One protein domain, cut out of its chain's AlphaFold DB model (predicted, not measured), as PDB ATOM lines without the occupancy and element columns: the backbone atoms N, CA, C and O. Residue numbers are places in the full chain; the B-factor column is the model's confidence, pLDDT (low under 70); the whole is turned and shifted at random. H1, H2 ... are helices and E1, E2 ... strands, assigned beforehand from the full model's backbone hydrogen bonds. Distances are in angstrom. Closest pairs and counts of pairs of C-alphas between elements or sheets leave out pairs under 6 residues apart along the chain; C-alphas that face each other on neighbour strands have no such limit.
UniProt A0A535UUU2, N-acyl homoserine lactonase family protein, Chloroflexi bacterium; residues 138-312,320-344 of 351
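AT A GLANCE: This is residues 138 to 312 and 320 to 344 of the 351 residues of the protein "N-acyl homoserine lactonase family protein" of Chloroflexi bacterium (UniProt A0A535UUU2). Two sheets lie face to face as a sandwich: a larger one of seven strands, strongly twisted and curled, and a smaller one of five. H2 and H4 lie on the outside of the larger sheet, H5 beside its edge strand E7, and H8 on the outside of the smaller. The printed part has 200 residues with eight named helices and twelve named strands, in the order E1 E2 E3 H1 E4 H2 E5 H3 H4 E6 H5 H6 E7 E8 E9 E10 E11 H7 H8 E12. Both sheets are mixed, ordered E4 E1 E2 E3 E5 E6 E7 and E8 E9 E10 E11 E12; the class is mixed, helices and strands. The whole is compact, with a radius of gyration of the C-alphas of 15.6 A and spans of 39 by 39 by 30 A.

HOW THE PARTS SIT: E1, residues 138 to 146, E2, 152 to 161, and E3, 165 to 169, form a meander, each strand the antiparallel neighbour and hairpin partner of the one before; N 141 and O 156 are 2.8 A apart, N 159 and O 167 2.8 A, within hydrogen-bond range. H1, 178 to 183, only grazes this sheet. E4, 186 to 188, is antiparallel to E1, with N 187 and O 145 at 2.8 A. H2, 191 to 196, at a height of 7.2 A over the sheet, only just stands up from it, rising 42 degrees; its closest C-alphas with E1 are Ala 194 and Leu 141, 5.8 A. E5, 205 to 209, is parallel to E3, with N 206 and O 166 at 2.8 A. Two strand-helix-strand units, parallel neighbour strands with helices between, follow with right-handed crossovers: E5, H3 at 215 to 218, H4 at 221 to 224, E6 at 229 to 232; then E6, H5 at 233 to 242, H6 at 246 to 249, E7 at 256 to 259. Between the neighbour strands E5 and E6, N 230 and O 208 are within hydrogen-bond range at 2.8 A, and between the neighbour strands E6 and E7, N 257 and O 229 are within hydrogen-bond range at 2.8 A. H3, H4 and H5 only graze the sheet; H6 touches H4, closest at the C-alphas of Phe 249 and Asn 221, 6.0 A. E8, 263 to 266, E9, 269 to 273, E10, 282 to 288, and E11, 291 to 295, form a second meander of hairpins, with N 265 and O 269, N 272 and O 283, and N 286 and O 293 each at 2.8 A. H7, 303 to 307, is on neither sheet; H8, 324 to 335, only grazes the second. E12, 341 to 343, is parallel to E11, with N 343 and O 294 at 2.8 A. The facing parts of the sheets are 10.0 A centre to centre, their strands at 33 degrees. Every O i to N i+4 pair is within hydrogen-bond range in H1, H2, H5, H7 and H8; H3, H4 and H6 are too short for one.

IN THESE COORDINATES: E1 begins at C-alpha 138 (31.080, 31.264, 33.856) and is 23.2 A long; E2 is 28.6 A, E10 19.1 A, H8 16.4 A and H5 14.6 A. E12 ends at C-alpha 343 (32.365, 39.393, 38.953).

THE WHOLE: The two C-alphas farthest apart are those of Thr 252 and Thr 311, 43.8 A. Residues 313 to 319 are not printed, in the link from H7 to H8; C-alphas 312 and 320 are 10.8 A apart across this cut. Of the links printed whole, none is long. The mean pLDDT of the printed part is 96.2; residues 149 to 150 are under 70.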
ATOM      1  N   ILE A 138      31.137  29.832  34.157       97.94
ATOM      2  CA  ILE A 138      31.080  31.264  33.856       97.94
ATOM      3  C   ILE A 138      32.316  31.634  33.041       97.94
ATOM      4  O   ILE A 138      33.447  31.454  33.488       97.94
ATOM      5  N   VAL A 139      32.086  32.204  31.865       98.06
ATOM      6  CA  VAL A 139      33.110  32.752  30.980       98.06
ATOM      7  C   VAL A 139      32.992  34.269  30.989       98.06
ATOM      8  O   VAL A 139      31.914  34.805  30.744       98.06
ATOM      9  N   ARG A 140      34.092  34.972  31.261       98.50
ATOM     10  CA  ARG A 140      34.161  36.435  31.160       98.50
ATOM     11  C   ARG A 140      34.565  36.817  29.740       98.50
ATOM     12  O   ARG A 140      35.603  36.371  29.268       98.50
ATOM     13  N   LEU A 141      33.786  37.685  29.112       98.62
ATOM     14  CA  LEU A 141      34.101  38.297  27.827       98.62
ATOM     15  C   LEU A 141      34.670  39.694  28.059       98.62
ATOM     16  O   LEU A 141      34.141  40.435  28.883       98.62
ATOM     17  N   HIS A 142      35.696  40.080  27.306       98.25
ATOM     18  CA  HIS A 142      36.148  41.469  27.234       98.25
ATOM     19  C   HIS A 142      35.587  42.116  25.963       98.25
ATOM     20  O   HIS A 142      35.934  41.694  24.860       98.25
ATOM     21  N   LEU A 143      34.701  43.099  26.120       98.19
ATOM     22  CA  LEU A 143      33.843  43.622  25.052       98.19
ATOM     23  C   LEU A 143      34.209  45.038  24.600       98.19
ATOM     24  O   LEU A 143      33.896  45.395  23.468       98.19
ATOM     25  N   ALA A 144      34.872  45.834  25.435       97.25
ATOM     26  CA  ALA A 144      35.437  47.127  25.056       97.25
ATOM     27  C   ALA A 144      36.383  47.650  26.146       97.25
ATOM     28  O   ALA A 144      36.296  47.210  27.288       97.25
ATOM     29  N   ASP A 145      37.186  48.658  25.815       96.00
ATOM     30  CA  ASP A 145      37.804  49.560  26.792       96.00
ATOM     31  C   ASP A 145      37.206  50.973  26.649       96.00
ATOM     32  O   ASP A 145      36.997  51.464  25.534       96.00
ATOM     33  N   LEU A 146      36.950  51.648  27.773       92.62
ATOM     34  CA  LEU A 146      36.529  53.050  27.841       92.62
ATOM     35  C   LEU A 146      37.707  53.914  28.313       92.62
ATOM     36  O   LEU A 146      38.058  53.933  29.498       92.62
ATOM     37  N   ASP A 147      38.322  54.660  27.398       87.19
ATOM     38  CA  ASP A 147      39.546  55.418  27.699       87.19
ATOM     39  C   ASP A 147      39.271  56.771  28.393       87.19
ATOM     40  O   ASP A 147      40.159  57.376  28.996       87.19
ATOM     41  N   SER A 148      38.025  57.255  28.407       76.19
ATOM     42  CA  SER A 148      37.681  58.533  29.058       76.19
ATOM     43  C   SER A 148      37.816  58.538  30.595       76.19
ATOM     44  O   SER A 148      37.827  59.616  31.188       76.19
ATOM     45  N   PHE A 149      37.986  57.374  31.241       65.38
ATOM     46  CA  PHE A 149      38.067  57.233  32.704       65.38
ATOM     47  C   PHE A 149      39.162  56.254  33.187       65.38
ATOM     48  O   PHE A 149      38.929  55.439  34.075       65.38
ATOM     49  N   ASN A 150      40.389  56.371  32.672       67.81
ATOM     50  CA  ASN A 150      41.537  55.510  33.032       67.81
ATOM     51  C   ASN A 150      41.463  54.075  32.472       67.81
ATOM     52  O   ASN A 150      41.823  53.134  33.177       67.81
ATOM     53  N   ASN A 151      41.038  53.917  31.216       84.44
ATOM     54  CA  ASN A 151      40.957  52.620  30.536       84.44
ATOM     55  C   ASN A 151      40.128  51.590  31.329       84.44
ATOM     56  O   ASN A 151      40.648  50.592  31.836       84.44
ATOM     57  N   ILE A 152      38.834  51.879  31.471       91.75
ATOM     58  CA  ILE A 152      37.889  50.993  32.155       91.75
ATOM     59  C   ILE A 152      37.528  49.842  31.207       91.75
ATOM     60  O   ILE A 152      37.030  50.122  30.116       91.75
ATOM     61  N   PRO A 153      37.709  48.570  31.597       96.44
ATOM     62  CA  PRO A 153      37.240  47.461  30.782       96.44
ATOM     63  C   PRO A 153      35.709  47.388  30.799       96.44
ATOM     64  O   PRO A 153      35.059  47.743  31.779       96.44
ATOM     65  N   VAL A 154      35.123  46.862  29.735       98.00
ATOM     66  CA  VAL A 154      33.708  46.499  29.663       98.00
ATOM     67  C   VAL A 154      33.641  44.992  29.509       98.00
ATOM     68  O   VAL A 154      34.027  44.442  28.475       98.00
ATOM     69  N   HIS A 155      33.167  44.312  30.549       98.69
ATOM     70  CA  HIS A 155      32.974  42.871  30.538       98.69
ATOM     71  C   HIS A 155      31.504  42.490  30.391       98.69
ATOM     72  O   HIS A 155      30.633  43.035  31.069       98.69
ATOM     73  N   GLY A 156      31.263  41.475  29.565       98.62
ATOM     74  CA  GLY A 156      30.052  40.656  29.615       98.62
ATOM     75  C   GLY A 156      30.393  39.253  30.105       98.62
ATOM     76  O   GLY A 156      31.564  38.915  30.297       98.62
ATOM     77  N   PHE A 157      29.383  38.412  30.300       98.88
ATOM     78  CA  PHE A 157      29.592  37.053  30.800       98.88
ATOM     79  C   PHE A 157      28.728  36.040  30.072       98.88
ATOM     80  O   PHE A 157      27.556  36.288  29.826       98.88
ATOM     81  N   VAL A 158      29.273  34.862  29.789       98.81
ATOM     82  CA  VAL A 158      28.487  33.714  29.339       98.81
ATOM     83  C   VAL A 158      28.406  32.696  30.455       98.81
ATOM     84  O   VAL A 158      29.425  32.243  30.967       98.81
ATOM     85  N   ILE A 159      27.190  32.285  30.785       98.69
ATOM     86  CA  ILE A 159      26.935  31.109  31.606       98.69
ATOM     87  C   ILE A 159      26.687  29.945  30.651       98.69
ATOM     88  O   ILE A 159      25.695  29.929  29.913       98.69
ATOM     89  N   LYS A 160      27.580  28.954  30.650       97.62
ATOM     90  CA  LYS A 160      27.376  27.716  29.894       97.62
ATOM     91  C   LYS A 160      26.435  26.818  30.686       97.62
ATOM     92  O   LYS A 160      26.837  26.163  31.646       97.62
ATOM     93  N   HIS A 161      25.168  26.802  30.282       96.75
ATOM     94  CA  HIS A 161      24.145  25.993  30.927       96.75
ATOM     95  C   HIS A 161      23.849  24.735  30.087       96.75
ATOM     96  O   HIS A 161      23.397  24.850  28.947       96.75
ATOM     97  N   PRO A 162      23.992  23.509  30.632       93.50
ATOM     98  CA  PRO A 162      23.924  22.278  29.832       93.50
ATOM     99  C   PRO A 162      22.521  21.971  29.282       93.50
ATOM    100  O   PRO A 162      22.394  21.272  28.284       93.50
ATOM    101  N   ARG A 163      21.462  22.483  29.927       93.31
ATOM    102  CA  ARG A 163      20.066  22.361  29.454       93.31
ATOM    103  C   ARG A 163      19.503  23.592  28.732       93.31
ATOM    104  O   ARG A 163      18.831  23.424  27.724       93.31
ATOM    105  N   ALA A 164      19.747  24.807  29.228       94.75
ATOM    106  CA  ALA A 164      19.224  26.041  28.637       94.75
ATOM    107  C   ALA A 164      20.049  26.561  27.441       94.75
ATOM    108  O   ALA A 164      19.572  27.421  26.706       94.75
ATOM    109  N   GLY A 165      21.262  26.036  27.223       94.88
ATOM    110  CA  GLY A 165      22.229  26.593  26.275       94.88
ATOM    111  C   GLY A 165      23.000  27.775  26.867       94.88
ATOM    112  O   GLY A 165      22.923  28.038  28.066       94.88
ATOM    113  N   ALA A 166      23.779  28.483  26.048       98.31
ATOM    114  CA  ALA A 166      24.555  29.621  26.534       98.31
ATOM    115  C   ALA A 166      23.630  30.791  26.915       98.31
ATOM    116  O   ALA A 166      22.765  31.194  26.132       98.31
ATOM    117  N   ILE A 167      23.828  31.339  28.114       98.88
ATOM    118  CA  ILE A 167      23.120  32.520  28.619       98.88
ATOM    119  C   ILE A 167      24.127  33.662  28.671       98.88
ATOM    120  O   ILE A 167      25.114  33.573  29.396       98.88
ATOM    121  N   LEU A 168      23.892  34.716  27.897       98.94
ATOM    122  CA  LEU A 168      24.752  35.894  27.854       98.94
ATOM    123  C   LEU A 168      24.246  36.951  28.839       98.94
ATOM    124  O   LEU A 168      23.049  37.225  28.891       98.94
ATOM    125  N   VAL A 169      25.152  37.555  29.595       98.94
ATOM    126  CA  VAL A 169      24.904  38.682  30.492       98.94
ATOM    127  C   VAL A 169      25.659  39.886  29.955       98.94
ATOM    128  O   VAL A 169      26.890  39.891  29.973       98.94
ATOM    129  N   ASP A 170      24.893  40.874  29.495       98.88
ATOM    130  CA  ASP A 170      25.345  42.087  28.808       98.88
ATOM    131  C   ASP A 170      26.130  41.849  27.502       98.88
ATOM    132  O   ASP A 170      26.675  40.780  27.229       98.88
ATOM    133  N   THR A 171      26.113  42.852  26.623       98.75
ATOM    134  CA  THR A 171      26.536  42.731  25.215       98.75
ATOM    135  C   THR A 171      27.578  43.761  24.789       98.75
ATOM    136  O   THR A 171      28.007  43.739  23.638       98.75
ATOM    137  N   GLY A 172      28.044  44.619  25.699       97.94
ATOM    138  CA  GLY A 172      29.074  45.607  25.396       97.94
ATOM    139  C   GLY A 172      28.520  46.842  24.689       97.94
ATOM    140  O   GLY A 172      27.325  47.132  24.749       97.94
ATOM    141  N   VAL A 173      29.405  47.556  23.991       97.38
ATOM    142  CA  VAL A 173      29.096  48.818  23.300       97.38
ATOM    143  C   VAL A 173      28.693  48.577  21.842       97.38
ATOM    144  O   VAL A 173      29.241  47.704  21.169       97.38
ATOM    145  N   GLY A 174      27.739  49.362  21.338       94.69
ATOM    146  CA  GLY A 174      27.252  49.291  19.962       94.69
ATOM    147  C   GLY A 174      28.011  50.187  18.983       94.69
ATOM    148  O   GLY A 174      28.973  50.869  19.333       94.69
ATOM    149  N   TRP A 175      27.550  50.202  17.732       93.94
ATOM    150  CA  TRP A 175      28.040  51.095  16.674       93.94
ATOM    151  C   TRP A 175      26.931  52.034  16.188       93.94
ATOM    152  O   TRP A 175      25.750  51.791  16.435       93.94
ATOM    153  N   GLY A 176      27.315  53.092  15.470       88.38
ATOM    154  CA  GLY A 176      26.383  54.037  14.838       88.38
ATOM    155  C   GLY A 176      25.893  55.170  15.742       88.38
ATOM    156  O   GLY A 176      25.027  55.935  15.333       88.38
ATOM    157  N   ASN A 177      26.442  55.284  16.956       89.69
ATOM    158  CA  ASN A 177      26.291  56.456  17.814       89.69
ATOM    159  C   ASN A 177      27.666  57.102  18.015       89.69
ATOM    160  O   ASN A 177      28.353  56.873  19.013       89.69
ATOM    161  N   GLU A 178      28.117  57.860  17.013       89.50
ATOM    162  CA  GLU A 178      29.471  58.419  16.981       89.50
ATOM    163  C   GLU A 178      29.722  59.382  18.140       89.50
ATOM    164  O   GLU A 178      30.850  59.466  18.620       89.50
ATOM    165  N   GLN A 179      28.682  60.076  18.613       89.12
ATOM    166  CA  GLN A 179      28.798  60.971  19.758       89.12
ATOM    167  C   GLN A 179      29.212  60.203  21.017       89.12
ATOM    168  O   GLN A 179      30.222  60.559  21.619       89.12
ATOM    169  N   LEU A 180      28.485  59.137  21.385       88.12
ATOM    170  CA  LEU A 180      28.827  58.318  22.553       88.12
ATOM    171  C   LEU A 180      30.206  57.675  22.398       88.12
ATOM    172  O   LEU A 180      31.028  57.729  23.310       88.12
ATOM    173  N   ILE A 181      30.496  57.119  21.222       88.12
ATOM    174  CA  ILE A 181      31.777  56.454  20.954       88.12
ATOM    175  C   ILE A 181      32.955  57.427  21.119       88.12
ATOM    176  O   ILE A 181      33.976  57.064  21.706       88.12
ATOM    177  N   GLN A 182      32.822  58.665  20.634       89.69
ATOM    178  CA  GLN A 182      33.853  59.697  20.764       89.69
ATOM    179  C   GLN A 182      33.954  60.248  22.189       89.69
ATOM    180  O   GLN A 182      35.064  60.441  22.684       89.69
ATOM    181  N   GLU A 183      32.821  60.488  22.853       89.62
ATOM    182  CA  GLU A 183      32.764  61.002  24.227       89.62
ATOM    183  C   GLU A 183      33.439  60.047  25.216       89.62
ATOM    184  O   GLU A 183      34.226  60.472  26.066       89.62
ATOM    185  N   TRP A 184      33.197  58.747  25.058       89.06
ATOM    186  CA  TRP A 184      33.741  57.705  25.927       89.06
ATOM    187  C   TRP A 184      35.068  57.118  25.437       89.06
ATOM    188  O   TRP A 184      35.650  56.283  26.131       89.06
ATOM    189  N   LYS A 185      35.560  57.574  24.274       92.00
ATOM    190  CA  LYS A 185      36.775  57.070  23.609       92.00
ATOM    191  C   LYS A 185      36.799  55.541  23.575       92.00
ATOM    192  O   LYS A 185      37.737  54.902  24.046       92.00
ATOM    193  N   VAL A 186      35.715  54.966  23.064       93.06
ATOM    194  CA  VAL A 186      35.486  53.522  23.121       93.06
ATOM    195  C   VAL A 186      36.449  52.797  22.185       93.06
ATOM    196  O   VAL A 186      36.442  53.024  20.973       93.06
ATOM    197  N   VAL A 187      37.220  51.860  22.731       93.88
ATOM    198  CA  VAL A 187      37.922  50.827  21.966       93.88
ATOM    199  C   VAL A 187      37.022  49.597  21.944       93.88
ATOM    200  O   VAL A 187      37.020  48.792  22.869       93.88
ATOM    201  N   ASN A 188      36.180  49.500  20.916       94.50
ATOM    202  CA  ASN A 188      35.104  48.511  20.872       94.50
ATOM    203  C   ASN A 188      35.585  47.146  20.346       94.50
ATOM    204  O   ASN A 188      36.434  47.087  19.454       94.50
ATOM    205  N   ARG A 189      34.994  46.052  20.839       96.44
ATOM    206  CA  ARG A 189      35.186  44.689  20.323       96.44
ATOM    207  C   ARG A 189      33.844  44.073  19.956       96.44
ATOM    208  O   ARG A 189      32.855  44.235  20.664       96.44
ATOM    209  N   HIS A 190      33.795  43.311  18.868       97.94
ATOM    210  CA  HIS A 190      32.585  42.563  18.536       97.94
ATOM    211  C   HIS A 190      32.359  41.436  19.546       97.94
ATOM    212  O   HIS A 190      33.239  40.610  19.782       97.94
ATOM    213  N   ALA A 191      31.145  41.356  20.092       98.19
ATOM    214  CA  ALA A 191      30.743  40.274  20.983       98.19
ATOM    215  C   ALA A 191      30.885  38.902  20.303       98.19
ATOM    216  O   ALA A 191      31.208  37.922  20.962       98.19
ATOM    217  N   ALA A 192      30.704  38.834  18.977       98.12
ATOM    218  CA  ALA A 192      30.945  37.623  18.196       98.12
ATOM    219  C   ALA A 192      32.409  37.153  18.263       98.12
ATOM    220  O   ALA A 192      32.646  35.960  18.435       98.12
ATOM    221  N   ASP A 193      33.374  38.075  18.186       98.44
ATOM    222  CA  ASP A 193      34.800  37.745  18.264       98.44
ATOM    223  C   ASP A 193      35.174  37.306  19.685       98.44
ATOM    224  O   ASP A 193      35.844  36.293  19.867       98.44
ATOM    225  N   ALA A 194      34.672  38.013  20.704       98.31
ATOM    226  CA  ALA A 194      34.884  37.641  22.103       98.31
ATOM    227  C   ALA A 194      34.268  36.269  22.447       98.31
ATOM    228  O   ALA A 194      34.843  35.511  23.220       98.31
ATOM    229  N   LEU A 195      33.115  35.921  21.867       98.56
ATOM    230  CA  LEU A 195      32.525  34.584  22.003       98.56
ATOM    231  C   LEU A 195      33.389  33.510  21.327       98.56
ATOM    232  O   LEU A 195      33.590  32.439  21.902       98.56
ATOM    233  N   ALA A 196      33.922  33.802  20.139       98.38
ATOM    234  CA  ALA A 196      34.732  32.859  19.373       98.38
ATOM    235  C   ALA A 196      36.035  32.473  20.094       98.38
ATOM    236  O   ALA A 196      36.490  31.341  19.952       98.38
ATOM    237  N   GLU A 197      36.590  33.360  20.930       98.12
ATOM    238  CA  GLU A 197      37.739  33.072  21.813       98.12
ATOM    239  C   GLU A 197      37.463  31.958  22.839       98.12
ATOM    240  O   GLU A 197      38.394  31.407  23.430       98.12
ATOM    241  N   HIS A 198      36.192  31.605  23.034       97.31
ATOM    242  CA  HIS A 198      35.730  30.575  23.959       97.31
ATOM    243  C   HIS A 198      34.920  29.471  23.265       97.31
ATOM    244  O   HIS A 198      34.087  28.829  23.911       97.31
ATOM    245  N   ASP A 199      35.160  29.264  21.965       97.00
ATOM    246  CA  ASP A 199      34.502  28.255  21.125       97.00
ATOM    247  C   ASP A 199      32.969  28.412  21.059       97.00
ATOM    248  O   ASP A 199      32.227  27.435  20.948       97.00
ATOM    249  N   LEU A 200      32.481  29.655  21.137       98.00
ATOM    250  CA  LEU A 200      31.064  29.997  21.035       98.00
ATOM    251  C   LEU A 200      30.804  30.915  19.840       98.00
ATOM    252  O   LEU A 200      31.618  31.755  19.469       98.00
ATOM    253  N   SER A 201      29.610  30.804  19.272       97.94
ATOM    254  CA  SER A 201      29.080  31.730  18.276       97.94
ATOM    255  C   SER A 201      27.855  32.470  18.825       97.94
ATOM    256  O   SER A 201      27.199  31.991  19.757       97.94
ATOM    257  N   PRO A 202      27.447  33.603  18.222       98.50
ATOM    258  CA  PRO A 202      26.194  34.255  18.592       98.50
ATOM    259  C   PRO A 202      24.965  33.337  18.536       98.50
ATOM    260  O   PRO A 202      24.040  33.501  19.330       98.50
ATOM    261  N   ALA A 203      24.953  32.344  17.640       97.94
ATOM    262  CA  ALA A 203      23.847  31.397  17.503       97.94
ATOM    263  C   ALA A 203      23.725  30.425  18.693       97.94
ATOM    264  O   ALA A 203      22.644  29.867  18.927       97.94
ATOM    265  N   ASP A 204      24.800  30.227  19.460       97.62
ATOM    266  CA  ASP A 204      24.805  29.368  20.648       97.62
ATOM    267  C   ASP A 204      24.117  30.033  21.841       97.62
ATOM    268  O   ASP A 204      23.554  29.338  22.691       97.62
ATOM    269  N   VAL A 205      24.082  31.370  21.865       98.62
ATOM    270  CA  VAL A 205      23.377  32.158  22.880       98.62
ATOM    271  C   VAL A 205      21.872  31.965  22.725       98.62
ATOM    272  O   VAL A 205      21.286  32.295  21.692       98.62
ATOM    273  N   LYS A 206      21.238  31.408  23.759       98.69
ATOM    274  CA  LYS A 206      19.796  31.120  23.793       98.69
ATOM    275  C   LYS A 206      19.010  32.131  24.606       98.69
ATOM    276  O   LYS A 206      17.809  32.254  24.390       98.69
ATOM    277  N   ILE A 207      19.672  32.833  25.519       98.81
ATOM    278  CA  ILE A 207      19.083  33.829  26.414       98.81
ATOM    279  C   ILE A 207      20.075  34.982  26.555       98.81
ATOM    280  O   ILE A 207      21.271  34.741  26.708       98.81
ATOM    281  N   VAL A 208      19.572  36.216  26.547       98.94
ATOM    282  CA  VAL A 208      20.335  37.399  26.955       98.94
ATOM    283  C   VAL A 208      19.698  37.975  28.215       98.94
ATOM    284  O   VAL A 208      18.486  38.165  28.272       98.94
ATOM    285  N   ILE A 209      20.500  38.255  29.232       98.94
ATOM    286  CA  ILE A 209      20.105  38.993  30.428       98.94
ATOM    287  C   ILE A 209      20.817  40.341  30.360       98.94
ATOM    288  O   ILE A 209      22.044  40.383  30.351       98.94
ATOM    289  N   ASN A 210      20.065  41.438  30.317       98.88
ATOM    290  CA  ASN A 210      20.661  42.761  30.482       98.88
ATOM    291  C   ASN A 210      20.623  43.127  31.969       98.88
ATOM    292  O   ASN A 210      19.542  43.164  32.565       98.88
ATOM    293  N   SER A 211      21.780  43.391  32.575       98.88
ATOM    294  CA  SER A 211      21.859  43.900  33.952       98.88
ATOM    295  C   SER A 211      21.141  45.246  34.058       98.88
ATOM    296  O   SER A 211      20.363  45.485  34.983       98.88
ATOM    297  N   HIS A 212      21.351  46.092  33.051       98.81
ATOM    298  CA  HIS A 212      20.641  47.332  32.799       98.81
ATOM    299  C   HIS A 212      20.858  47.782  31.340       98.81
ATOM    300  O   HIS A 212      21.518  47.098  30.560       98.81
ATOM    301  N   LEU A 213      20.260  48.908  30.946       98.62
ATOM    302  CA  LEU A 213      20.300  49.428  29.574       98.62
ATOM    303  C   LEU A 213      21.118  50.725  29.482       98.62
ATOM    304  O   LEU A 213      20.604  51.753  29.040       98.62
ATOM    305  N   HIS A 214      22.360  50.708  29.966       98.00
ATOM    306  CA  HIS A 214      23.352  51.687  29.514       98.00
ATOM    307  C   HIS A 214      24.063  51.192  28.258       98.00
ATOM    308  O   HIS A 214      24.011  50.013  27.891       98.00
ATOM    309  N   PHE A 215      24.664  52.153  27.567       96.62
ATOM    310  CA  PHE A 215      25.168  52.031  26.207       96.62
ATOM    311  C   PHE A 215      26.236  50.926  26.064       96.62
ATOM    312  O   PHE A 215      26.332  50.284  25.021       96.62
ATOM    313  N   ASP A 216      26.989  50.672  27.127       97.19
ATOM    314  CA  ASP A 216      28.053  49.680  27.265       97.19
ATOM    315  C   ASP A 216      27.586  48.304  27.761       97.19
ATOM    316  O   ASP A 216      28.378  47.365  27.810       97.19
ATOM    317  N   HIS A 217      26.287  48.135  28.022       98.62
ATOM    318  CA  HIS A 217      25.692  46.856  28.421       98.62
ATOM    319  C   HIS A 217      24.718  46.300  27.380       98.62
ATOM    320  O   HIS A 217      24.583  45.082  27.232       98.62
ATOM    321  N   CYS A 218      24.029  47.163  26.632       98.44
ATOM    322  CA  CYS A 218      23.020  46.751  25.650       98.44
ATOM    323  C   CYS A 218      23.422  47.002  24.194       98.44
ATOM    324  O   CYS A 218      22.632  46.745  23.283       98.44
ATOM    325  N   GLY A 219      24.623  47.526  23.965       98.00
ATOM    326  CA  GLY A 219      25.054  48.078  22.690       98.00
ATOM    327  C   GLY A 219      25.047  47.097  21.520       98.00
ATOM    328  O   GLY A 219      24.806  47.497  20.381       98.00
ATOM    329  N   GLN A 220      25.249  45.805  21.782       98.38
ATOM    330  CA  GLN A 220      25.266  44.772  20.740       98.38
ATOM    331  C   GLN A 220      24.066  43.824  20.818       98.38
ATOM    332  O   GLN A 220      24.087  42.763  20.193       98.38
ATOM    333  N   ASN A 221      22.985  44.195  21.517       98.69
ATOM    334  CA  ASN A 221      21.790  43.353  21.643       98.69
ATOM    335  C   ASN A 221      21.250  42.890  20.271       98.69
ATOM    336  O   ASN A 221      20.831  41.742  20.132       98.69
ATOM    337  N   ALA A 222      21.317  43.724  19.225       97.62
ATOM    338  CA  ALA A 222      20.850  43.368  17.879       97.62
ATOM    339  C   ALA A 222      21.556  42.140  17.260       97.62
ATOM    340  O   ALA A 222      20.951  41.441  16.441       97.62
ATOM    341  N   VAL A 223      22.789  41.830  17.685       98.00
ATOM    342  CA  VAL A 223      23.524  40.612  17.285       98.00
ATOM    343  C   VAL A 223      22.788  39.348  17.747       98.00
ATOM    344  O   VAL A 223      22.815  38.324  17.069       98.00
ATOM    345  N   PHE A 224      22.062  39.436  18.861       98.31
ATOM    346  CA  PHE A 224      21.377  38.325  19.522       98.31
ATOM    347  C   PHE A 224      19.856  38.382  19.349       98.31
ATOM    348  O   PHE A 224      19.105  37.864  20.173       98.31
ATOM    349  N   ARG A 225      19.365  38.998  18.265       97.38
ATOM    350  CA  ARG A 225      17.923  39.185  18.002       97.38
ATOM    351  C   ARG A 225      17.090  37.893  17.973       97.38
ATOM    352  O   ARG A 225      15.866  37.948  18.050       97.38
ATOM    353  N   HIS A 226      17.729  36.731  17.821       97.69
ATOM    354  CA  HIS A 226      17.084  35.414  17.874       97.69
ATOM    355  C   HIS A 226      16.822  34.912  19.300       97.69
ATOM    356  O   HIS A 226      16.102  33.924  19.445       97.69
ATOM    357  N   ALA A 227      17.368  35.562  20.330       98.31
ATOM    358  CA  ALA A 227      17.175  35.238  21.743       98.31
ATOM    359  C   ALA A 227      16.157  36.197  22.408       98.31
ATOM    360  O   ALA A 227      15.893  37.282  21.885       98.31
ATOM    361  N   PRO A 228      15.479  35.787  23.493       98.56
ATOM    362  CA  PRO A 228      14.773  36.700  24.390       98.56
ATOM    363  C   PRO A 228      15.751  37.473  25.293       98.56
ATOM    364  O   PRO A 228      16.772  36.929  25.723       98.56
ATOM    365  N   PHE A 229      15.394  38.718  25.610       98.88
ATOM    366  CA  PHE A 229      16.121  39.625  26.500       98.88
ATOM    367  C   PHE A 229      15.388  39.752  27.836       98.88
ATOM    368  O   PHE A 229      14.271  40.266  27.883       98.88
ATOM    369  N   TYR A 230      16.015  39.308  28.919       98.88
ATOM    370  CA  TYR A 230      15.473  39.381  30.271       98.88
ATOM    371  C   TYR A 230      15.957  40.643  30.977       98.88
ATOM    372  O   TYR A 230      17.162  40.860  31.128       98.88
ATOM    373  N   LEU A 231      15.012  41.461  31.435       98.69
ATOM    374  CA  LEU A 231      15.280  42.702  32.160       98.69
ATOM    375  C   LEU A 231      14.102  43.124  33.032       98.69
ATOM    376  O   LEU A 231      12.957  42.738  32.802       98.69
ATOM    377  N   GLN A 232      14.370  43.965  34.027       98.88
ATOM    378  CA  GLN A 232      13.318  44.515  34.875       98.88
ATOM    379  C   GLN A 232      12.422  45.467  34.072       98.88
ATOM    380  O   GLN A 232      12.897  46.315  33.313       98.88
ATOM    381  N   ARG A 233      11.106  45.396  34.288       98.75
ATOM    382  CA  ARG A 233      10.128  46.299  33.654       98.75
ATOM    383  C   ARG A 233      10.450  47.772  33.903       98.75
ATOM    384  O   ARG A 233      10.287  48.611  33.015       98.75
ATOM    385  N   THR A 234      10.912  48.079  35.112       98.69
ATOM    386  CA  THR A 234      11.326  49.426  35.521       98.69
ATOM    387  C   THR A 234      12.539  49.926  34.744       98.69
ATOM    388  O   THR A 234      12.664  51.135  34.550       98.69
ATOM    389  N   GLU A 235      13.399  49.028  34.262       98.75
ATOM    390  CA  GLU A 235      14.573  49.383  33.472       98.75
ATOM    391  C   GLU A 235      14.198  49.769  32.049       98.75
ATOM    392  O   GLU A 235      14.577  50.843  31.588       98.75
ATOM    393  N   LEU A 236      13.371  48.956  31.384       98.56
ATOM    394  CA  LEU A 236      12.899  49.283  30.039       98.56
ATOM    395  C   LEU A 236      12.123  50.609  30.032       98.56
ATOM    396  O   LEU A 236      12.307  51.443  29.146       98.56
ATOM    397  N   ALA A 237      11.278  50.834  31.044       98.38
ATOM    398  CA  ALA A 237      10.544  52.088  31.192       98.38
ATOM    399  C   ALA A 237      11.475  53.294  31.407       98.38
ATOM    400  O   ALA A 237      11.230  54.365  30.848       98.38
ATOM    401  N   ARG A 238      12.545  53.132  32.200       98.25
ATOM    402  CA  ARG A 238      13.570  54.165  32.411       98.25
ATOM    403  C   ARG A 238      14.303  54.484  31.110       98.25
ATOM    404  O   ARG A 238      14.354  55.654  30.741       98.25
ATOM    405  N   ALA A 239      14.837  53.470  30.432       98.00
ATOM    406  CA  ALA A 239      15.669  53.634  29.242       98.00
ATOM    407  C   ALA A 239      14.888  54.255  28.074       98.00
ATOM    408  O   ALA A 239      15.332  55.216  27.454       98.00
ATOM    409  N   ARG A 240      13.646  53.811  27.838       97.62
ATOM    410  CA  ARG A 240      12.771  54.440  26.831       97.62
ATOM    411  C   ARG A 240      12.462  55.902  27.138       97.62
ATOM    412  O   ARG A 240      12.277  56.698  26.226       97.62
ATOM    413  N   LYS A 241      12.379  56.258  28.422       97.56
ATOM    414  CA  LYS A 241      12.142  57.640  28.843       97.56
ATOM    415  C   LYS A 241      13.389  58.517  28.695       97.56
ATOM    416  O   LYS A 241      13.225  59.699  28.405       97.56
ATOM    417  N   SER A 242      14.593  57.988  28.932       95.56
ATOM    418  CA  SER A 242      15.830  58.747  28.702       95.56
ATOM    419  C   SER A 242      16.107  58.933  27.212       95.56
ATOM    420  O   SER A 242      16.565  60.000  26.821       95.56
ATOM    421  N   GLY A 243      15.793  57.922  26.392       93.31
ATOM    422  CA  GLY A 243      16.074  57.910  24.953       93.31
ATOM    423  C   GLY A 243      17.544  57.646  24.613       93.31
ATOM    424  O   GLY A 243      17.910  57.662  23.444       93.31
ATOM    425  N   GLU A 244      18.380  57.404  25.620       89.38
ATOM    426  CA  GLU A 244      19.799  57.092  25.456       89.38
ATOM    427  C   GLU A 244      19.978  55.653  24.958       89.38
ATOM    428  O   GLU A 244      19.338  54.745  25.492       89.38
ATOM    429  N   ALA A 245      20.831  55.456  23.945       89.81
ATOM    430  CA  ALA A 245      21.127  54.157  23.327       89.81
ATOM    431  C   ALA A 245      19.878  53.363  22.879       89.81
ATOM    432  O   ALA A 245      19.908  52.133  22.783       89.81
ATOM    433  N   ILE A 246      18.763  54.053  22.612       94.62
ATOM    434  CA  ILE A 246      17.474  53.430  22.283       94.62
ATOM    435  C   ILE A 246      17.560  52.557  21.032       94.62
ATOM    436  O   ILE A 246      16.945  51.495  20.974       94.62
ATOM    437  N   GLU A 247      18.379  52.958  20.065       94.44
ATOM    438  CA  GLU A 247      18.659  52.231  18.833       94.44
ATOM    439  C   GLU A 247      19.330  50.870  19.070       94.44
ATOM    440  O   GLU A 247      19.201  49.971  18.237       94.44
ATOM    441  N   TRP A 248      20.014  50.692  20.204       96.56
ATOM    442  CA  TRP A 248      20.742  49.465  20.514       96.56
ATOM    443  C   TRP A 248      19.895  48.423  21.233       96.56
ATOM    444  O   TRP A 248      20.158  47.235  21.068       96.56
ATOM    445  N   PHE A 249      18.843  48.821  21.956       96.56
ATOM    446  CA  PHE A 249      17.949  47.866  22.618       96.56
ATOM    447  C   PHE A 249      16.546  47.792  22.001       96.56
ATOM    448  O   PHE A 249      15.988  46.701  21.948       96.56
ATOM    449  N   ASP A 250      15.971  48.888  21.501       95.19
ATOM    450  CA  ASP A 250      14.584  48.952  21.001       95.19
ATOM    451  C   ASP A 250      14.502  48.798  19.470       95.19
ATOM    452  O   ASP A 250      13.827  49.549  18.764       95.19
ATOM    453  N   PHE A 251      15.234  47.825  18.930       95.50
ATOM    454  CA  PHE A 251      15.272  47.530  17.499       95.50
ATOM    455  C   PHE A 251      14.153  46.573  17.063       95.50
ATOM    456  O   PHE A 251      13.597  45.790  17.839       95.50
ATOM    457  N   THR A 252      13.859  46.564  15.762       95.31
ATOM    458  CA  THR A 252      12.839  45.681  15.185       95.31
ATOM    459  C   THR A 252      13.161  44.201  15.413       95.31
ATOM    460  O   THR A 252      14.129  43.642  14.880       95.31
ATOM    461  N   GLY A 253      12.275  43.535  16.154       93.12
ATOM    462  CA  GLY A 253      12.399  42.124  16.516       93.12
ATOM    463  C   GLY A 253      13.029  41.877  17.887       93.12
ATOM    464  O   GLY A 253      13.190  40.714  18.243       93.12
ATOM    465  N   ALA A 254      13.349  42.919  18.663       96.44
ATOM    466  CA  ALA A 254      13.676  42.760  20.077       96.44
ATOM    467  C   ALA A 254      12.501  42.096  20.821       96.44
ATOM    468  O   ALA A 254      11.342  42.494  20.675       96.44
ATOM    469  N   ARG A 255      12.798  41.056  21.607       98.00
ATOM    470  CA  ARG A 255      11.808  40.322  22.409       98.00
ATOM    471  C   ARG A 255      12.185  40.415  23.873       98.00
ATOM    472  O   ARG A 255      13.151  39.787  24.292       98.00
ATOM    473  N   PHE A 256      11.432  41.202  24.626       98.38
ATOM    474  CA  PHE A 256      11.695  41.438  26.038       98.38
ATOM    475  C   PHE A 256      10.840  40.536  26.925       98.38
ATOM    476  O   PHE A 256       9.613  40.596  26.864       98.38
ATOM    477  N   GLU A 257      11.498  39.778  27.797       98.62
ATOM    478  CA  GLU A 257      10.887  39.077  28.922       98.62
ATOM    479  C   GLU A 257      11.027  39.965  30.162       98.62
ATOM    480  O   GLU A 257      12.097  40.088  30.763       98.62
ATOM    481  N   LEU A 258       9.945  40.679  30.486       98.75
ATOM    482  CA  LEU A 258       9.955  41.711  31.520       98.75
ATOM    483  C   LEU A 258       9.688  41.131  32.902       98.75
ATOM    484  O   LEU A 258       8.664  40.488  33.132       98.75
ATOM    485  N   LEU A 259      10.584  41.455  33.827       98.75
ATOM    486  CA  LEU A 259      10.600  40.943  35.188       98.75
ATOM    487  C   LEU A 259      10.167  42.007  36.196       98.75
ATOM    488  O   LEU A 259      10.299  43.210  35.954       98.75
ATOM    489  N   ASP A 260       9.672  41.538  37.337       98.31
ATOM    490  CA  ASP A 260       9.272  42.361  38.474       98.31
ATOM    491  C   ASP A 260       9.896  41.765  39.756       98.31
ATOM    492  O   ASP A 260       9.255  41.019  40.496       98.31
ATOM    493  N   GLY A 261      11.173  42.078  40.005       98.38
ATOM    494  CA  GLY A 261      11.935  41.596  41.163       98.38
ATOM    495  C   GLY A 261      12.869  40.419  40.860       98.38
ATOM    496  O   GLY A 261      13.365  40.272  39.743       98.38
ATOM    497  N   ASP A 262      13.149  39.615  41.887       98.69
ATOM    498  CA  ASP A 262      14.053  38.461  41.814       98.69
ATOM    499  C   ASP A 262      13.344  37.278  41.134       98.69
ATOM    500  O   ASP A 262      12.230  36.925  41.524       98.69
ATOM    501  N   VAL A 263      13.979  36.660  40.133       98.50
ATOM    502  CA  VAL A 263      13.373  35.594  39.315       98.50
ATOM    503  C   VAL A 263      14.425  34.558  38.913       98.50
ATOM    504  O   VAL A 263      15.542  34.912  38.540       98.50
ATOM    505  N   GLU A 264      14.068  33.274  38.964       98.44
ATOM    506  CA  GLU A 264      14.868  32.193  38.376       98.44
ATOM    507  C   GLU A 264      14.626  32.127  36.860       98.44
ATOM    508  O   GLU A 264      13.488  31.994  36.414       98.44
ATOM    509  N   ILE A 265      15.696  32.265  36.074       98.44
ATOM    510  CA  ILE A 265      15.657  32.302  34.602       98.44
ATOM    511  C   ILE A 265      15.869  30.903  34.021       98.44
ATOM    512  O   ILE A 265      15.225  30.510  33.051       98.44
ATOM    513  N   ALA A 266      16.784  30.153  34.626       98.00
ATOM    514  CA  ALA A 266      17.056  28.750  34.357       98.00
ATOM    515  C   ALA A 266      17.513  28.094  35.667       98.00
ATOM    516  O   ALA A 266      17.858  28.798  36.612       98.00
ATOM    517  N   GLU A 267      17.523  26.765  35.738       97.00
ATOM    518  CA  GLU A 267      17.922  26.062  36.963       97.00
ATOM    519  C   GLU A 267      19.343  26.459  37.394       97.00
ATOM    520  O   GLU A 267      20.309  26.251  36.662       97.00
ATOM    521  N   GLY A 268      19.462  27.055  38.583       97.06
ATOM    522  CA  GLY A 268      20.740  27.560  39.095       97.06
ATOM    523  C   GLY A 268      21.193  28.896  38.490       97.06
ATOM    524  O   GLY A 268      22.316  29.321  38.744       97.06
ATOM    525  N   VAL A 269      20.349  29.584  37.710       98.62
ATOM    526  CA  VAL A 269      20.598  30.939  37.188       98.62
ATOM    527  C   VAL A 269      19.415  31.840  37.513       98.62
ATOM    528  O   VAL A 269      18.318  31.698  36.972       98.62
ATOM    529  N   ARG A 270      19.649  32.828  38.371       98.50
ATOM    530  CA  ARG A 270      18.620  33.740  38.883       98.50
ATOM    531  C   ARG A 270      19.060  35.180  38.742       98.50
ATOM    532  O   ARG A 270      20.200  35.516  39.041       98.50
ATOM    533  N   VAL A 271      18.136  36.050  38.368       98.81
ATOM    534  CA  VAL A 271      18.343  37.489  38.504       98.81
ATOM    535  C   VAL A 271      17.897  37.951  39.882       98.81
ATOM    536  O   VAL A 271      16.939  37.443  40.466       98.81
ATOM    537  N   VAL A 272      18.603  38.942  40.399       98.69
ATOM    538  CA  VAL A 272      18.329  39.585  41.675       98.69
ATOM    539  C   VAL A 272      18.205  41.074  41.402       98.69
ATOM    540  O   VAL A 272      19.161  41.703  40.954       98.69
ATOM    541  N   ALA A 273      17.042  41.657  41.684       98.81
ATOM    542  CA  ALA A 273      16.842  43.090  41.553       98.81
ATOM    543  C   ALA A 273      17.770  43.829  42.529       98.81
ATOM    544  O   ALA A 273      17.757  43.574  43.744       98.81
ATOM    545  N   THR A 274      18.565  44.741  41.974       98.81
ATOM    546  CA  THR A 274      19.587  45.533  42.666       98.81
ATOM    547  C   THR A 274      19.505  47.002  42.226       98.81
ATOM    548  O   THR A 274      20.482  47.560  41.721       98.81
ATOM    549  N   PRO A 275      18.344  47.669  42.411       98.81
ATOM    550  CA  PRO A 275      18.161  49.052  41.988       98.81
ATOM    551  C   PRO A 275      19.122  49.989  42.724       98.81
ATOM    552  O   PRO A 275      19.431  49.802  43.902       98.81
ATOM    553  N   GLY A 276      19.571  51.038  42.044       98.25
ATOM    554  CA  GLY A 276      20.465  52.031  42.629       98.25
ATOM    555  C   GLY A 276      21.388  52.670  41.610       98.25
ATOM    556  O   GLY A 276      21.413  53.898  41.524       98.25
ATOM    557  N   HIS A 277      22.084  51.845  40.820       98.62
ATOM    558  CA  HIS A 277      22.819  52.310  39.644       98.62
ATOM    559  C   HIS A 277      21.833  52.914  38.640       98.62
ATOM    560  O   HIS A 277      21.746  54.136  38.502       98.62
ATOM    561  N   THR A 278      20.923  52.085  38.139       98.75
ATOM    562  CA  THR A 278      19.661  52.506  37.525       98.75
ATOM    563  C   THR A 278      18.466  52.049  38.368       98.75
ATOM    564  O   THR A 278      18.599  51.259  39.308       98.75
ATOM    565  N   SER A 279      17.267  52.555  38.066       98.31
ATOM    566  CA  SER A 279      16.044  52.194  38.799       98.31
ATOM    567  C   SER A 279      15.580  50.753  38.576       98.31
ATOM    568  O   SER A 279      14.789  50.258  39.377       98.31
ATOM    569  N   GLY A 280      16.017  50.101  37.496       98.56
ATOM    570  CA  GLY A 280      15.710  48.701  37.209       98.56
ATOM    571  C   GLY A 280      16.946  47.818  37.067       98.56
ATOM    572  O   GLY A 280      16.848  46.741  36.492       98.56
ATOM    573  N   HIS A 281      18.087  48.262  37.594       98.88
ATOM    574  CA  HIS A 281      19.309  47.471  37.618       98.88
ATOM    575  C   HIS A 281      19.087  46.118  38.321       98.88
ATOM    576  O   HIS A 281      18.409  46.038  39.355       98.88
ATOM    577  N   GLN A 282      19.677  45.061  37.767       98.94
ATOM    578  CA  GLN A 282      19.675  43.711  38.323       98.94
ATOM    579  C   GLN A 282      21.055  43.057  38.214       98.94
ATOM    580  O   GLN A 282      21.829  43.332  37.303       98.94
ATOM    581  N   SER A 283      21.336  42.148  39.139       98.94
ATOM    582  CA  SER A 283      22.536  41.311  39.161       98.94
ATOM    583  C   SER A 283      22.158  39.860  38.858       98.94
ATOM    584  O   SER A 283      21.013  39.462  39.078       98.94
ATOM    585  N   VAL A 284      23.101  39.051  38.380       98.94
ATOM    586  CA  VAL A 284      22.862  37.642  38.023       98.94
ATOM    587  C   VAL A 284      23.599  36.738  38.999       98.94
ATOM    588  O   VAL A 284      24.815  36.829  39.119       98.94
ATOM    589  N   LEU A 285      22.863  35.879  39.700       98.56
ATOM    590  CA  LEU A 285      23.392  34.862  40.601       98.56
ATOM    591  C   LEU A 285      23.380  33.497  39.909       98.56
ATOM    592  O   LEU A 285      22.376  33.112  39.304       98.56
ATOM    593  N   VAL A 286      24.489  32.778  40.031       98.50
ATOM    594  CA  VAL A 286      24.736  31.493  39.386       98.50
ATOM    595  C   VAL A 286      25.216  30.493  40.428       98.50
ATOM    596  O   VAL A 286      26.220  30.724  41.100       98.50
ATOM    597  N   ASP A 287      24.531  29.364  40.538       96.31
ATOM    598  CA  ASP A 287      24.933  28.275  41.420       96.31
ATOM    599  C   ASP A 287      26.008  27.431  40.719       96.31
ATOM    600  O   ASP A 287      25.720  26.614  39.843       96.31
ATOM    601  N   THR A 288      27.275  27.658  41.074       94.50
ATOM    602  CA  THR A 288      28.410  26.880  40.554       94.50
ATOM    603  C   THR A 288      28.766  25.741  41.510       94.50
ATOM    604  O   THR A 288      28.365  25.731  42.676       94.50
ATOM    605  N   SER A 289      29.596  24.796  41.065       91.94
ATOM    606  CA  SER A 289      30.088  23.714  41.929       91.94
ATOM    607  C   SER A 289      30.935  24.199  43.113       91.94
ATOM    608  O   SER A 289      31.084  23.464  44.086       91.94
ATOM    609  N   ALA A 290      31.510  25.403  43.033       92.00
ATOM    610  CA  ALA A 290      32.303  26.004  44.106       92.00
ATOM    611  C   ALA A 290      31.455  26.830  45.094       92.00
ATOM    612  O   ALA A 290      31.926  27.184  46.173       92.00
ATOM    613  N   GLY A 291      30.199  27.115  44.740       93.50
ATOM    614  CA  GLY A 291      29.290  27.982  45.479       93.50
ATOM    615  C   GLY A 291      28.614  29.003  44.567       93.50
ATOM    616  O   GLY A 291      28.806  29.009  43.350       93.50
ATOM    617  N   ALA A 292      27.800  29.873  45.158       95.19
ATOM    618  CA  ALA A 292      27.078  30.885  44.400       95.19
ATOM    619  C   ALA A 292      28.040  31.976  43.901       95.19
ATOM    620  O   ALA A 292      28.687  32.638  44.707       95.19
ATOM    621  N   SER A 293      28.113  32.189  42.593       98.19
ATOM    622  CA  SER A 293      28.853  33.294  41.980       98.19
ATOM    623  C   SER A 293      27.880  34.362  41.505       98.19
ATOM    624  O   SER A 293      26.781  34.043  41.054       98.19
ATOM    625  N   VAL A 294      28.261  35.634  41.588       98.56
ATOM    626  CA  VAL A 294      27.402  36.744  41.166       98.56
ATOM    627  C   VAL A 294      28.102  37.644  40.156       98.56
ATOM    628  O   VAL A 294      29.193  38.145  40.409       98.56
ATOM    629  N   MET A 295      27.452  37.893  39.021       98.75
ATOM    630  CA  MET A 295      27.800  38.989  38.119       98.75
ATOM    631  C   MET A 295      26.966  40.198  38.517       98.75
ATOM    632  O   MET A 295      25.737  40.195  38.386       98.75
ATOM    633  N   ILE A 296      27.619  41.213  39.077       98.62
ATOM    634  CA  ILE A 296      26.900  42.289  39.761       98.62
ATOM    635  C   ILE A 296      26.459  43.424  38.843       98.62
ATOM    636  O   ILE A 296      25.774  44.319  39.333       98.62
ATOM    637  N   GLY A 297      26.803  43.378  37.553       98.50
ATOM    638  CA  GLY A 297      26.623  44.514  36.652       98.50
ATOM    639  C   GLY A 297      27.353  45.731  37.212       98.50
ATOM    640  O   GLY A 297      28.493  45.629  37.669       98.50
ATOM    641  N   ASP A 298      26.613  46.828  37.317       98.56
ATOM    642  CA  ASP A 298      27.093  48.117  37.806       98.56
ATOM    643  C   ASP A 298      26.622  48.431  39.226       98.56
ATOM    644  O   ASP A 298      26.668  49.576  39.687       98.56
ATOM    645  N   ALA A 299      26.216  47.406  39.986       98.31
ATOM    646  CA  ALA A 299      25.989  47.575  41.419       98.31
ATOM    647  C   ALA A 299      27.246  48.124  42.122       98.31
ATOM    648  O   ALA A 299      27.119  48.875  43.084       98.31
ATOM    649  N   ALA A 300      28.442  47.814  41.617       98.06
ATOM    650  CA  ALA A 300      29.687  48.509  41.920       98.06
ATOM    651  C   ALA A 300      30.612  48.428  40.701       98.06
ATOM    652  O   ALA A 300      30.764  47.355  40.126       98.06
ATOM    653  N   TYR A 301      31.253  49.537  40.327       96.44
ATOM    654  CA  TYR A 301      32.197  49.548  39.207       96.44
ATOM    655  C   TYR A 301      33.489  48.801  39.526       96.44
ATOM    656  O   TYR A 301      34.067  48.171  38.646       96.44
ATOM    657  N   THR A 302      33.934  48.844  40.783       95.75
ATOM    658  CA  THR A 302      35.186  48.213  41.211       95.75
ATOM    659  C   THR A 302      34.997  47.325  42.426       95.75
ATOM    660  O   THR A 302      34.072  47.512  43.225       95.75
ATOM    661  N   ALA A 303      35.929  46.391  42.604       96.62
ATOM    662  CA  ALA A 303      35.949  45.533  43.781       96.62
ATOM    663  C   ALA A 303      36.132  46.323  45.087       96.62
ATOM    664  O   ALA A 303      35.568  45.946  46.109       96.62
ATOM    665  N   ASP A 304      36.849  47.452  45.052       95.50
ATOM    666  CA  ASP A 304      37.039  48.302  46.237       95.50
ATOM    667  C   ASP A 304      35.735  49.014  46.630       95.50
ATOM    668  O   ASP A 304      35.391  49.081  47.809       95.50
ATOM    669  N   ILE A 305      34.963  49.496  45.643       96.38
ATOM    670  CA  ILE A 305      33.635  50.081  45.890       96.38
ATOM    671  C   ILE A 305      32.685  49.025  46.453       96.38
ATOM    672  O   ILE A 305      31.899  49.327  47.350       96.38
ATOM    673  N   TYR A 306      32.746  47.801  45.925       97.56
ATOM    674  CA  TYR A 306      31.949  46.692  46.431       97.56
ATOM    675  C   TYR A 306      32.312  46.349  47.875       97.56
ATOM    676  O   TYR A 306      31.410  46.280  48.699       97.56
ATOM    677  N   ALA A 307      33.600  46.197  48.193       95.81
ATOM    678  CA  ALA A 307      34.062  45.820  49.527       95.81
ATOM    679  C   ALA A 307      33.710  46.868  50.596       95.81
ATOM    680  O   ALA A 307      33.310  46.519  51.708       95.81
ATOM    681  N   GLU A 308      33.823  48.155  50.259       93.06
ATOM    682  CA  GLU A 308      33.689  49.256  51.212       93.06
ATOM    683  C   GLU A 308      32.685  50.341  50.757       93.06
ATOM    684  O   GLU A 308      33.026  51.519  50.621       93.06
ATOM    685  N   PRO A 309      31.397  50.015  50.551       89.50
ATOM    686  CA  PRO A 309      30.463  50.916  49.867       89.50
ATOM    687  C   PRO A 309      30.042  52.137  50.693       89.50
ATOM    688  O   PRO A 309      29.560  53.140  50.152       89.50
ATOM    689  N   ASP A 310      30.198  52.058  52.015       88.50
ATOM    690  CA  ASP A 310      29.874  53.143  52.940       88.50
ATOM    691  C   ASP A 310      31.008  54.188  53.014       88.50
ATOM    692  O   ASP A 310      30.734  55.358  53.282       88.50
ATOM    693  N   THR A 311      32.253  53.793  52.723       88.31
ATOM    694  CA  THR A 311      33.460  54.641  52.802       88.31
ATOM    695  C   THR A 311      34.092  54.942  51.443       88.31
ATOM    696  O   THR A 311      34.943  55.828  51.365       88.31
ATOM    697  N   ALA A 312      33.662  54.271  50.369       86.69
ATOM    698  CA  ALA A 312      34.180  54.479  49.022       86.69
ATOM    699  C   ALA A 312      34.050  55.941  48.558       86.69
ATOM    700  O   ALA A 312      32.957  56.522  48.529       86.69
ATOM    701  N   GLN A 320      28.146  56.165  39.351       95.56
ATOM    702  CA  GLN A 320      28.040  54.910  40.120       95.56
ATOM    703  C   GLN A 320      26.619  54.633  40.645       95.56
ATOM    704  O   GLN A 320      26.178  53.484  40.682       95.56
ATOM    705  N   HIS A 321      25.875  55.674  41.031       96.56
ATOM    706  CA  HIS A 321      24.474  55.543  41.413       96.56
ATOM    707  C   HIS A 321      23.599  56.693  40.898       96.56
ATOM    708  O   HIS A 321      23.941  57.870  41.030       96.56
ATOM    709  N   SER A 322      22.387  56.375  40.450       97.19
ATOM    710  CA  SER A 322      21.300  57.352  40.292       97.19
ATOM    711  C   SER A 322      20.537  57.583  41.602       97.19
ATOM    712  O   SER A 322      19.972  58.655  41.820       97.19
ATOM    713  N   ASN A 323      20.547  56.604  42.514       97.62
ATOM    714  CA  ASN A 323      19.925  56.703  43.833       97.62
ATOM    715  C   ASN A 323      20.788  56.030  44.909       97.62
ATOM    716  O   ASN A 323      20.765  54.809  45.055       97.62
ATOM    717  N   ARG A 324      21.490  56.835  45.724       95.00
ATOM    718  CA  ARG A 324      22.398  56.341  46.779       95.00
ATOM    719  C   ARG A 324      21.711  55.409  47.778       95.00
ATOM    720  O   ARG A 324      22.291  54.409  48.177       95.00
ATOM    721  N   ARG A 325      20.483  55.728  48.201       96.31
ATOM    722  CA  ARG A 325      19.782  54.957  49.241       96.31
ATOM    723  C   ARG A 325      19.427  53.554  48.755       96.31
ATOM    724  O   ARG A 325      19.568  52.600  49.517       96.31
ATOM    725  N   GLU A 326      18.932  53.442  47.526       98.19
ATOM    726  CA  GLU A 326      18.626  52.145  46.914       98.19
ATOM    727  C   GLU A 326      19.915  51.384  46.594       98.19
ATOM    728  O   GLU A 326      20.038  50.226  46.972       98.19
ATOM    729  N   TRP A 327      20.923  52.072  46.051       98.25
ATOM    730  CA  TRP A 327      22.242  51.508  45.760       98.25
ATOM    731  C   TRP A 327      22.904  50.872  46.990       98.25
ATOM    732  O   TRP A 327      23.252  49.693  46.968       98.25
ATOM    733  N   THR A 328      22.969  51.591  48.116       96.94
ATOM    734  CA  THR A 328      23.499  51.044  49.375       96.94
ATOM    735  C   THR A 328      22.678  49.850  49.875       96.94
ATOM    736  O   THR A 328      23.240  48.905  50.430       96.94
ATOM    737  N   ARG A 329      21.348  49.844  49.687       97.88
ATOM    738  CA  ARG A 329      20.510  48.689  50.059       97.88
ATOM    739  C   ARG A 329      20.816  47.476  49.180       97.88
ATOM    740  O   ARG A 329      20.900  46.369  49.703       97.88
ATOM    741  N   SER A 330      21.001  47.690  47.884       98.56
ATOM    742  CA  SER A 330      21.343  46.649  46.917       98.56
ATOM    743  C   SER A 330      22.709  46.031  47.202       98.56
ATOM    744  O   SER A 330      22.819  44.810  47.215       98.56
ATOM    745  N   LEU A 331      23.719  46.831  47.555       98.19
ATOM    746  CA  LEU A 331      25.023  46.301  47.967       98.19
ATOM    747  C   LEU A 331      24.948  45.502  49.272       98.19
ATOM    748  O   LEU A 331      25.493  44.408  49.352       98.19
ATOM    749  N   LYS A 332      24.179  45.968  50.265       97.56
ATOM    750  CA  LYS A 332      23.919  45.183  51.487       97.56
ATOM    751  C   LYS A 332      23.208  43.862  51.189       97.56
ATOM    752  O   LYS A 332      23.542  42.847  51.795       97.56
ATOM    753  N   LYS A 333      22.257  43.863  50.248       97.88
ATOM    754  CA  LYS A 333      21.590  42.646  49.767       97.88
ATOM    755  C   LYS A 333      22.598  41.686  49.132       97.88
ATOM    756  O   LYS A 333      22.596  40.519  49.496       97.88
ATOM    757  N   LEU A 334      23.468  42.173  48.243       98.06
ATOM    758  CA  LEU A 334      24.502  41.362  47.590       98.06
ATOM    759  C   LEU A 334      25.516  40.788  48.591       98.06
ATOM    760  O   LEU A 334      25.818  39.603  48.515       98.06
ATOM    761  N   HIS A 335      25.976  41.570  49.571       97.50
ATOM    762  CA  HIS A 335      26.835  41.061  50.648       97.50
ATOM    763  C   HIS A 335      26.155  39.972  51.482       97.50
ATOM    764  O   HIS A 335      26.788  38.979  51.830       97.50
ATOM    765  N   GLY A 336      24.858  40.123  51.768       97.44
ATOM    766  CA  GLY A 336      24.082  39.135  52.519       97.44
ATOM    767  C   GLY A 336      23.848  37.808  51.787       97.44
ATOM    768  O   GLY A 336      23.409  36.851  52.418       97.44
ATOM    769  N   ILE A 337      24.134  37.728  50.480       96.31
ATOM    770  CA  ILE A 337      24.120  36.460  49.728       96.31
ATOM    771  C   ILE A 337      25.339  35.600  50.091       96.31
ATOM    772  O   ILE A 337      25.268  34.383  49.956       96.31
ATOM    773  N   HIS A 338      26.426  36.214  50.574       96.25
ATOM    774  CA  HIS A 338      27.712  35.553  50.806       96.25
ATOM    775  C   HIS A 338      28.191  34.758  49.575       96.25
ATOM    776  O   HIS A 338      28.410  33.547  49.677       96.25
ATOM    777  N   PRO A 339      28.307  35.409  48.398       97.00
ATOM    778  CA  PRO A 339      28.751  34.727  47.192       97.00
ATOM    779  C   PRO A 339      30.176  34.191  47.368       97.00
ATOM    780  O   PRO A 339      31.011  34.804  48.028       97.00
ATOM    781  N   HIS A 340      30.444  33.047  46.748       97.56
ATOM    782  CA  HIS A 340      31.778  32.480  46.619       97.56
ATOM    783  C   HIS A 340      32.684  33.338  45.726       97.56
ATOM    784  O   HIS A 340      33.885  33.396  45.967       97.56
ATOM    785  N   ALA A 341      32.112  33.973  44.697       98.19
ATOM    786  CA  ALA A 341      32.834  34.848  43.784       98.19
ATOM    787  C   ALA A 341      31.947  35.991  43.274       98.19
ATOM    788  O   ALA A 341      30.771  35.793  42.948       98.19
ATOM    789  N   VAL A 342      32.530  37.178  43.151       98.62
ATOM    790  CA  VAL A 342      31.898  38.386  42.613       98.62
ATOM    791  C   VAL A 342      32.622  38.822  41.345       98.62
ATOM    792  O   VAL A 342      33.835  39.029  41.340       98.62
ATOM    793  N   HIS A 343      31.869  38.981  40.261       98.69
ATOM    794  CA  HIS A 343      32.365  39.393  38.953       98.69
ATOM    795  C   HIS A 343      31.814  40.770  38.567       98.69
ATOM    796  O   HIS A 343      30.633  41.056  38.774       98.69
ATOM    797  N   PHE A 344      32.664  41.585  37.945       98.56
ATOM    798  CA  PHE A 344      32.404  42.995  37.655       98.56
ATOM    799  C   PHE A 344      32.454  43.278  36.157       98.56
ATOM    800  O   PHE A 344      33.325  42.755  35.453       98.56
TER     801      PHE A 344